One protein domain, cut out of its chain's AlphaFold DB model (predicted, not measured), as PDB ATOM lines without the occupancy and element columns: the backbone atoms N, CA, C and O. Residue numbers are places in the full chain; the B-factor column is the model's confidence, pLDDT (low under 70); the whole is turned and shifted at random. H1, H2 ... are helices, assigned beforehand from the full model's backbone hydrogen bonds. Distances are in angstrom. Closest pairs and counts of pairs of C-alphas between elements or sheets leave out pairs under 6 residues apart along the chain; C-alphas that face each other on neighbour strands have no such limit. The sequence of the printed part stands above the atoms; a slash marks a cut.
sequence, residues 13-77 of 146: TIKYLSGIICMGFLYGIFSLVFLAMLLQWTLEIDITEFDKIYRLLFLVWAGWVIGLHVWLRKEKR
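Overview. This is residues 13 to 77 of the 146 residues of an uncharacterized protein of Candidatus Adlerbacteria bacterium RIFCSPLOWO2_01_FULL_51_16 (UniProt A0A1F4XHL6). A long helix, H1, runs the length of a narrow U, and a second, somewhat shorter helix, H2, folds back beside it with a gap between the two; a short loop joins them at one end. The printed part has 65 residues with two named helices, H1 then H2, and no named strand: the class is all helix. The whole is loose, with a radius of gyration of the C-alphas of 15.6 A, and a rod in outline, 51 by 21 by 11 A.

Along the chain. H1, residues 13 to 43, measures 43.5 A from C-alpha 13 at (23.074, 39.245, 2.915) to C-alpha 43 at (41.292, 28.842, 41.069). H2, residues 51 to 75, measures 35.6 A and ends with C-alpha 75 at (8.766, 37.734, 7.818).

Arrangement. H1 and H2 are near each other, with 7 pairs of C-alphas within 10 A but no pair within 8 A. In both helices every O i to N i+4 pair is within hydrogen-bond range.

Size, cuts and confidence. The C-alphas of Leu 43 and Arg 77 are the two farthest apart, 51.5 A. The printed part has no cut, and the link from H1 to H2, 7 residues, is short. Mean pLDDT of the printed part is 73.1; residues 13 to 16, 44 to 52 and 72 to 77 are under 70.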
ATOM      1  N   THR A  13      21.773  39.174   2.233       65.56
ATOM      2  CA  THR A  13      23.074  39.245   2.915       65.56
ATOM      3  C   THR A  13      22.933  39.598   4.396       65.56
ATOM      4  O   THR A  13      23.597  38.990   5.233       65.56
ATOM      5  N   ILE A  14      22.023  40.514   4.755       64.50
ATOM      6  CA  ILE A  14      21.744  40.870   6.158       64.50
ATOM      7  C   ILE A  14      21.206  39.667   6.946       64.50
ATOM      8  O   ILE A  14      21.595  39.466   8.097       64.50
ATOM      9  N   LYS A  15      20.359  38.822   6.339       65.00
ATOM     10  CA  LYS A  15      19.841  37.609   6.994       65.00
ATOM     11  C   LYS A  15      20.956  36.604   7.280       65.00
ATOM     12  O   LYS A  15      21.055  36.138   8.415       65.00
ATOM     13  N   TYR A  16      21.828  36.332   6.308       69.94
ATOM     14  CA  TYR A  16      22.968  35.426   6.501       69.94
ATOM     15  C   TYR A  16      23.977  35.972   7.515       69.94
ATOM     16  O   TYR A  16      24.414  35.240   8.402       69.94
ATOM     17  N   LEU A  17      24.280  37.270   7.450       73.19
ATOM     18  CA  LEU A  17      25.181  37.923   8.395       73.19
ATOM     19  C   LEU A  17      24.622  37.877   9.824       73.19
ATOM     20  O   LEU A  17      25.360  37.580  10.760       73.19
ATOM     21  N   SER A  18      23.309  38.072   9.994       73.94
ATOM     22  CA  SER A  18      22.656  37.951  11.304       73.94
ATOM     23  C   SER A  18      22.747  36.531  11.875       73.94
ATOM     24  O   SER A  18      22.990  36.367  13.069       73.94
ATOM     25  N   GLY A  19      22.618  35.503  11.028       74.81
ATOM     26  CA  GLY A  19      22.753  34.104  11.432       74.81
ATOM     27  C   GLY A  19      24.177  33.759  11.866       74.81
ATOM     28  O   GLY A  19      24.362  33.131  12.906       74.81
ATOM     29  N   ILE A  20      25.183  34.231  11.120       78.19
ATOM     30  CA  ILE A  20      26.602  34.032  11.451       78.19
ATOM     31  C   ILE A  20      26.956  34.737  12.765       78.19
ATOM     32  O   ILE A  20      27.579  34.131  13.632       78.19
ATOM     33  N   ILE A  21      26.513  35.984  12.946       77.81
ATOM     34  CA  ILE A  21      26.728  36.732  14.192       77.81
ATOM     35  C   ILE A  21      26.050  36.016  15.363       77.81
ATOM     36  O   ILE A  21      26.648  35.883  16.426       77.81
ATOM     37  N   CYS A  22      24.832  35.505  15.174       77.94
ATOM     38  CA  CYS A  22      24.107  34.793  16.221       77.94
ATOM     39  C   CYS A  22      24.821  33.495  16.631       77.94
ATOM     40  O   CYS A  22      25.017  33.262  17.822       77.94
ATOM     41  N   MET A  23      25.283  32.696  15.665       76.69
ATOM     42  CA  MET A  23      26.050  31.473  15.935       76.69
ATOM     43  C   MET A  23      27.407  31.764  16.583       76.69
ATOM     44  O   MET A  23      27.776  31.100  17.551       76.69
ATOM     45  N   GLY A  24      28.131  32.779  16.105       76.56
ATOM     46  CA  GLY A  24      29.406  33.195  16.695       76.56
ATOM     47  C   GLY A  24      29.248  33.697  18.130       76.56
ATOM     48  O   GLY A  24      30.043  33.352  19.000       76.56
ATOM     49  N   PHE A  25      28.184  34.451  18.408       77.38
ATOM     50  CA  PHE A  25      27.899  34.957  19.750       77.38
ATOM     51  C   PHE A  25      27.451  33.846  20.707       77.38
ATOM     52  O   PHE A  25      27.870  33.830  21.861       77.38
ATOM     53  N   LEU A  26      26.670  32.872  20.227       80.38
ATOM     54  CA  LEU A  26      26.320  31.662  20.977       80.38
ATOM     55  C   LEU A  26      27.562  30.871  21.390       80.38
ATOM     56  O   LEU A  26      27.709  30.530  22.562       80.38
ATOM     57  N   TYR A  27      28.473  30.627  20.445       79.19
ATOM     58  CA  TYR A  27      29.748  29.970  20.729       79.19
ATOM     59  C   TYR A  27      30.619  30.791  21.684       79.19
ATOM     60  O   TYR A  27      31.249  30.220  22.571       79.19
ATOM     61  N   GLY A  28      30.621  32.119  21.552       79.25
ATOM     62  CA  GLY A  28      31.321  33.023  22.463       79.25
ATOM     63  C   GLY A  28      30.803  32.927  23.899       79.25
ATOM     64  O   GLY A  28      31.602  32.781  24.820       79.25
ATOM     65  N   ILE A  29      29.480  32.934  24.096       79.38
ATOM     66  CA  ILE A  29      28.867  32.761  25.421       79.38
ATOM     67  C   ILE A  29      29.172  31.370  25.977       79.38
ATOM     68  O   ILE A  29      29.589  31.269  27.126       79.38
ATOM     69  N   PHE A  30      29.012  30.309  25.180       79.88
ATOM     70  CA  PHE A  30      29.343  28.950  25.618       79.88
ATOM     71  C   PHE A  30      30.808  28.830  26.038       79.88
ATOM     72  O   PHE A  30      31.097  28.251  27.081       79.88
ATOM     73  N   SER A  31      31.720  29.424  25.266       78.44
ATOM     74  CA  SER A  31      33.143  29.476  25.590       78.44
ATOM     75  C   SER A  31      33.401  30.249  26.887       78.44
ATOM     76  O   SER A  31      34.142  29.770  27.738       78.44
ATOM     77  N   LEU A  32      32.734  31.392  27.097       78.81
ATOM     78  CA  LEU A  32      32.852  32.171  28.334       78.81
ATOM     79  C   LEU A  32      32.340  31.407  29.558       78.81
ATOM     80  O   LEU A  32      32.988  31.422  30.598       78.81
ATOM     81  N   VAL A  33      31.193  30.736  29.436       80.00
ATOM     82  CA  VAL A  33      30.613  29.926  30.513       80.00
ATOM     83  C   VAL A  33      31.531  28.751  30.838       80.00
ATOM     84  O   VAL A  33      31.812  28.500  32.005       80.00
ATOM     85  N   PHE A  34      32.052  28.066  29.818       80.00
ATOM     86  CA  PHE A  34      32.985  26.957  30.004       80.00
ATOM     87  C   PHE A  34      34.303  27.422  30.637       80.00
ATOM     88  O   PHE A  34      34.817  26.778  31.548       80.00
ATOM     89  N   LEU A  35      34.813  28.581  30.214       82.00
ATOM     90  CA  LEU A  35      36.000  29.206  30.789       82.00
ATOM     91  C   LEU A  35      35.772  29.616  32.247       82.00
ATOM     92  O   LEU A  35      36.642  29.377  33.076       82.00
ATOM     93  N   ALA A  36      34.611  30.181  32.581       74.44
ATOM     94  CA  ALA A  36      34.252  30.541  33.951       74.44
ATOM     95  C   ALA A  36      34.124  29.307  34.853       74.44
ATOM     96  O   ALA A  36      34.595  29.324  35.987       74.44
ATOM     97  N   MET A  37      33.550  28.221  34.331       77.00
ATOM     98  CA  MET A  37      33.427  26.950  35.042       77.00
ATOM     99  C   MET A  37      34.805  26.315  35.295       77.00
ATOM    100  O   MET A  37      35.081  25.849  36.398       77.00
ATOM    101  N   LEU A  38      35.708  26.370  34.309       80.38
ATOM    102  CA  LEU A  38      37.105  25.956  34.467       80.38
ATOM    103  C   LEU A  38      37.873  26.850  35.449       80.38
ATOM    104  O   LEU A  38      38.664  26.334  36.236       80.38
ATOM    105  N   LEU A  39      37.647  28.167  35.433       75.31
ATOM    106  CA  LEU A  39      38.263  29.104  36.378       75.31
ATOM    107  C   LEU A  39      37.796  28.843  37.810       75.31
ATOM    108  O   LEU A  39      38.625  28.835  38.715       75.31
ATOM    109  N   GLN A  40      36.501  28.584  38.014       72.75
ATOM    110  CA  GLN A  40      35.972  28.192  39.320       72.75
ATOM    111  C   GLN A  40      36.612  26.887  39.796       72.75
ATOM    112  O   GLN A  40      36.983  26.776  40.959       72.75
ATOM    113  N   TRP A  41      36.785  25.918  38.894       76.88
ATOM    114  CA  TRP A  41      37.385  24.631  39.236       76.88
ATOM    115  C   TRP A  41      38.894  24.715  39.516       76.88
ATOM    116  O   TRP A  41      39.388  24.008  40.386       76.88
ATOM    117  N   THR A  42      39.624  25.581  38.805       76.88
ATOM    118  CA  THR A  42      41.095  25.664  38.896       76.88
ATOM    119  C   THR A  42      41.574  26.647  39.965       76.88
ATOM    120  O   THR A  42      42.597  26.402  40.594       76.88
ATOM    121  N   LEU A  43      40.879  27.774  40.149       70.62
ATOM    122  CA  LEU A  43      41.292  28.842  41.069       70.62
ATOM    123  C   LEU A  43      40.410  28.949  42.323       70.62
ATOM    124  O   LEU A  43      40.662  29.834  43.135       70.62
ATOM    125  N   GLU A  44      39.387  28.097  42.477       68.19
ATOM    126  CA  GLU A  44      38.448  28.128  43.616       68.19
ATOM    127  C   GLU A  44      37.847  29.535  43.841       68.19
ATOM    128  O   GLU A  44      37.515  29.942  44.951       68.19
ATOM    129  N   ILE A  45      37.734  30.313  42.754       65.50
ATOM    130  CA  ILE A  45      37.179  31.666  42.786       65.50
ATOM    131  C   ILE A  45      35.678  31.561  43.013       65.50
ATOM    132  O   ILE A  45      34.958  30.900  42.262       65.50
ATOM    133  N   ASP A  46      35.212  32.280  44.027       62.16
ATOM    134  CA  ASP A  46      33.809  32.372  44.396       62.16
ATOM    135  C   ASP A  46      33.040  33.203  43.344       62.16
ATOM    136  O   ASP A  46      32.834  34.409  43.473       62.16
ATOM    137  N   ILE A  47      32.640  32.568  42.233       64.00
ATOM    138  CA  ILE A  47      31.872  33.210  41.144       64.00
ATOM    139  C   ILE A  47      30.424  33.559  41.523       64.00
ATOM    140  O   ILE A  47      29.648  34.021  40.682       64.00
ATOM    141  N   THR A  48      30.057  33.417  42.792       61.25
ATOM    142  CA  THR A  48      28.735  33.751  43.326       61.25
ATOM    143  C   THR A  48      28.346  35.215  43.067       61.25
ATOM    144  O   THR A  48      27.172  35.512  42.839       61.25
ATOM    145  N   GLU A  49      29.307  36.143  42.981       64.25
ATOM    146  CA  GLU A  49      29.027  37.537  42.591       64.25
ATOM    147  C   GLU A  49      28.713  37.716  41.098       64.25
ATOM    148  O   GLU A  49      27.922  38.590  40.726       64.25
ATOM    149  N   PHE A  50      29.253  36.856  40.232       65.69
ATOM    150  CA  PHE A  50      28.969  36.902  38.801       65.69
ATOM    151  C   PHE A  50      27.592  36.329  38.453       65.69
ATOM    152  O   PHE A  50      27.092  36.609  37.363       65.69
ATOM    153  N   ASP A  51      26.929  35.605  39.362       67.69
ATOM    154  CA  ASP A  51      25.601  35.018  39.124       67.69
ATOM    155  C   ASP A  51      24.570  36.079  38.702       67.69
ATOM    156  O   ASP A  51      23.782  35.880  37.777       67.69
ATOM    157  N   LYS A  52      24.631  37.274  39.303       69.50
ATOM    158  CA  LYS A  52      23.756  38.394  38.921       69.50
ATOM    159  C   LYS A  52      24.049  38.900  37.510       69.50
ATOM    160  O   LYS A  52      23.109  39.211  36.779       69.50
ATOM    161  N   ILE A  53      25.323  38.956  37.120       73.88
ATOM    162  CA  ILE A  53      25.754  39.396  35.787       73.88
ATOM    163  C   ILE A  53      25.323  38.367  34.739       73.88
ATOM    164  O   ILE A  53      24.735  38.739  33.724       73.88
ATOM    165  N   TYR A  54      25.519  37.075  35.010       70.25
ATOM    166  CA  TYR A  54      25.082  35.995  34.127       70.25
ATOM    167  C   TYR A  54      23.561  35.949  33.977       70.25
ATOM    168  O   TYR A  54      23.069  35.803  32.860       70.25
ATOM    169  N   ARG A  55      22.799  36.148  35.058       74.69
ATOM    170  CA  ARG A  55      21.330  36.236  34.999       74.69
ATOM    171  C   ARG A  55      20.850  37.416  34.162       74.69
ATOM    172  O   ARG A  55      19.929  37.256  33.364       74.69
ATOM    173  N   LEU A  56      21.465  38.588  34.317       79.19
ATOM    174  CA  LEU A  56      21.145  39.772  33.513       79.19
ATOM    175  C   LEU A  56      21.465  39.542  32.035       79.19
ATOM    176  O   LEU A  56      20.629  39.815  31.175       79.19
ATOM    177  N   LEU A  57      22.635  38.972  31.749       77.69
ATOM    178  CA  LEU A  57      23.046  38.621  30.395       77.69
ATOM    179  C   LEU A  57      22.083  37.601  29.769       77.69
ATOM    180  O   LEU A  57      21.675  37.760  28.620       77.69
ATOM    181  N   PHE A  58      21.658  36.603  30.545       79.31
ATOM    182  CA  PHE A  58      20.699  35.592  30.113       79.31
ATOM    183  C   PHE A  58      19.313  36.183  29.831       79.31
ATOM    184  O   PHE A  58      18.704  35.840  28.823       79.31
ATOM    185  N   LEU A  59      18.817  37.101  30.668       81.88
ATOM    186  CA  LEU A  59      17.528  37.771  30.454       81.88
ATOM    187  C   LEU A  59      17.534  38.640  29.191       81.88
ATOM    188  O   LEU A  59      16.597  38.577  28.394       81.88
ATOM    189  N   VAL A  60      18.603  39.415  28.983       81.06
ATOM    190  CA  VAL A  60      18.782  40.227  27.771       81.06
ATOM    191  C   VAL A  60      18.864  39.327  26.535       81.06
ATOM    192  O   VAL A  60      18.219  39.608  25.524       81.06
ATOM    193  N   TRP A  61      19.587  38.208  26.625       78.38
ATOM    194  CA  TRP A  61      19.697  37.237  25.539       78.38
ATOM    195  C   TRP A  61      18.365  36.544  25.232       78.38
ATOM    196  O   TRP A  61      17.954  36.495  24.074       78.38
ATOM    197  N   ALA A  62      17.644  36.072  26.249       74.56
ATOM    198  CA  ALA A  62      16.336  35.447  26.082       74.56
ATOM    199  C   ALA A  62      15.348  36.413  25.411       74.56
ATOM    200  O   ALA A  62      14.671  36.037  24.454       74.56
ATOM    201  N   GLY A  63      15.326  37.679  25.840       81.44
ATOM    202  CA  GLY A  63      14.529  38.728  25.200       81.44
ATOM    203  C   GLY A  63      14.912  38.948  23.734       81.44
ATOM    204  O   GLY A  63      14.034  39.025  22.871       81.44
ATOM    205  N   TRP A  64      16.212  38.976  23.433       81.88
ATOM    206  CA  TRP A  64      16.717  39.118  22.069       81.88
ATOM    207  C   TRP A  64      16.327  37.938  21.171       81.88
ATOM    208  O   TRP A  64      15.811  38.150  20.075       81.88
ATOM    209  N   VAL A  65      16.500  36.695  21.631       77.00
ATOM    210  CA  VAL A  65      16.144  35.487  20.866       77.00
ATOM    211  C   VAL A  65      14.643  35.401  20.627       77.00
ATOM    212  O   VAL A  65      14.221  35.096  19.512       77.00
ATOM    213  N   ILE A  66      13.824  35.715  21.632       80.75
ATOM    214  CA  ILE A  66      12.364  35.759  21.481       80.75
ATOM    215  C   ILE A  66      11.974  36.844  20.469       80.75
ATOM    216  O   ILE A  66      11.153  36.591  19.585       80.75
ATOM    217  N   GLY A  67      12.592  38.027  20.545       78.44
ATOM    218  CA  GLY A  67      12.392  39.114  19.587       78.44
ATOM    219  C   GLY A  67      12.750  38.702  18.159       78.44
ATOM    220  O   GLY A  67      11.946  38.888  17.243       78.44
ATOM    221  N   LEU A  68      13.904  38.059  17.975       76.50
ATOM    222  CA  LEU A  68      14.372  37.557  16.685       76.50
ATOM    223  C   LEU A  68      13.443  36.458  16.141       76.50
ATOM    224  O   LEU A  68      13.059  36.489  14.974       76.50
ATOM    225  N   HIS A  69      13.011  35.529  16.997       73.56
ATOM    226  CA  HIS A  69      12.084  34.455  16.644       73.56
ATOM    227  C   HIS A  69      10.721  35.004  16.194       73.56
ATOM    228  O   HIS A  69      10.162  34.555  15.191       73.56
ATOM    229  N   VAL A  70      10.187  36.017  16.884       74.25
ATOM    230  CA  VAL A  70       8.942  36.693  16.484       74.25
ATOM    231  C   VAL A  70       9.130  37.482  15.188       74.25
ATOM    232  O   VAL A  70       8.252  37.435  14.322       74.25
ATOM    233  N   TRP A  71      10.262  38.165  15.023       70.62
ATOM    234  CA  TRP A  71      10.592  38.914  13.812       70.62
ATOM    235  C   TRP A  71      10.662  37.998  12.578       70.62
ATOM    236  O   TRP A  71       9.933  38.204  11.608       70.62
ATOM    237  N   LEU A  72      11.421  36.901  12.659       63.75
ATOM    238  CA  LEU A  72      11.518  35.870  11.614       63.75
ATOM    239  C   LEU A  72      10.165  35.205  11.317       63.75
ATOM    240  O   LEU A  72       9.859  34.879  10.168       63.75
ATOM    241  N   ARG A  73       9.317  35.023  12.337       62.69
ATOM    242  CA  ARG A  73       7.966  34.472  12.159       62.69
ATOM    243  C   ARG A  73       7.019  35.447  11.454       62.69
ATOM    244  O   ARG A  73       6.118  34.991  10.749       62.69
ATOM    245  N   LYS A  74       7.199  36.761  11.628       58.16
ATOM    246  CA  LYS A  74       6.445  37.791  10.894       58.16
ATOM    247  C   LYS A  74       6.908  37.908   9.442       58.16
ATOM    248  O   LYS A  74       6.060  38.050   8.568       58.16
ATOM    249  N   GLU A  75       8.202  37.733   9.175       55.34
ATOM    250  CA  GLU A  75       8.766  37.734   7.818       55.34
ATOM    251  C   GLU A  75       8.113  36.668   6.913       55.34
ATOM    252  O   GLU A  75       7.774  36.949   5.767       55.34
ATOM    253  N   LYS A  76       7.824  35.467   7.443       53.22
ATOM    254  CA  LYS A  76       7.128  34.393   6.701       53.22
ATOM    255  C   LYS A  76       5.665  34.707   6.348       53.22
ATOM    256  O   LYS A  76       5.070  33.974   5.562       53.22
ATOM    257  N   ARG A  77       5.063  35.748   6.940       54.59
ATOM    258  CA  ARG A  77       3.674  36.168   6.670       54.59
ATOM    259  C   ARG A  77       3.568  37.374   5.745       54.59
ATOM    260  O   ARG A  77       2.451  37.778   5.437       54.59
TER     261      ARG A  77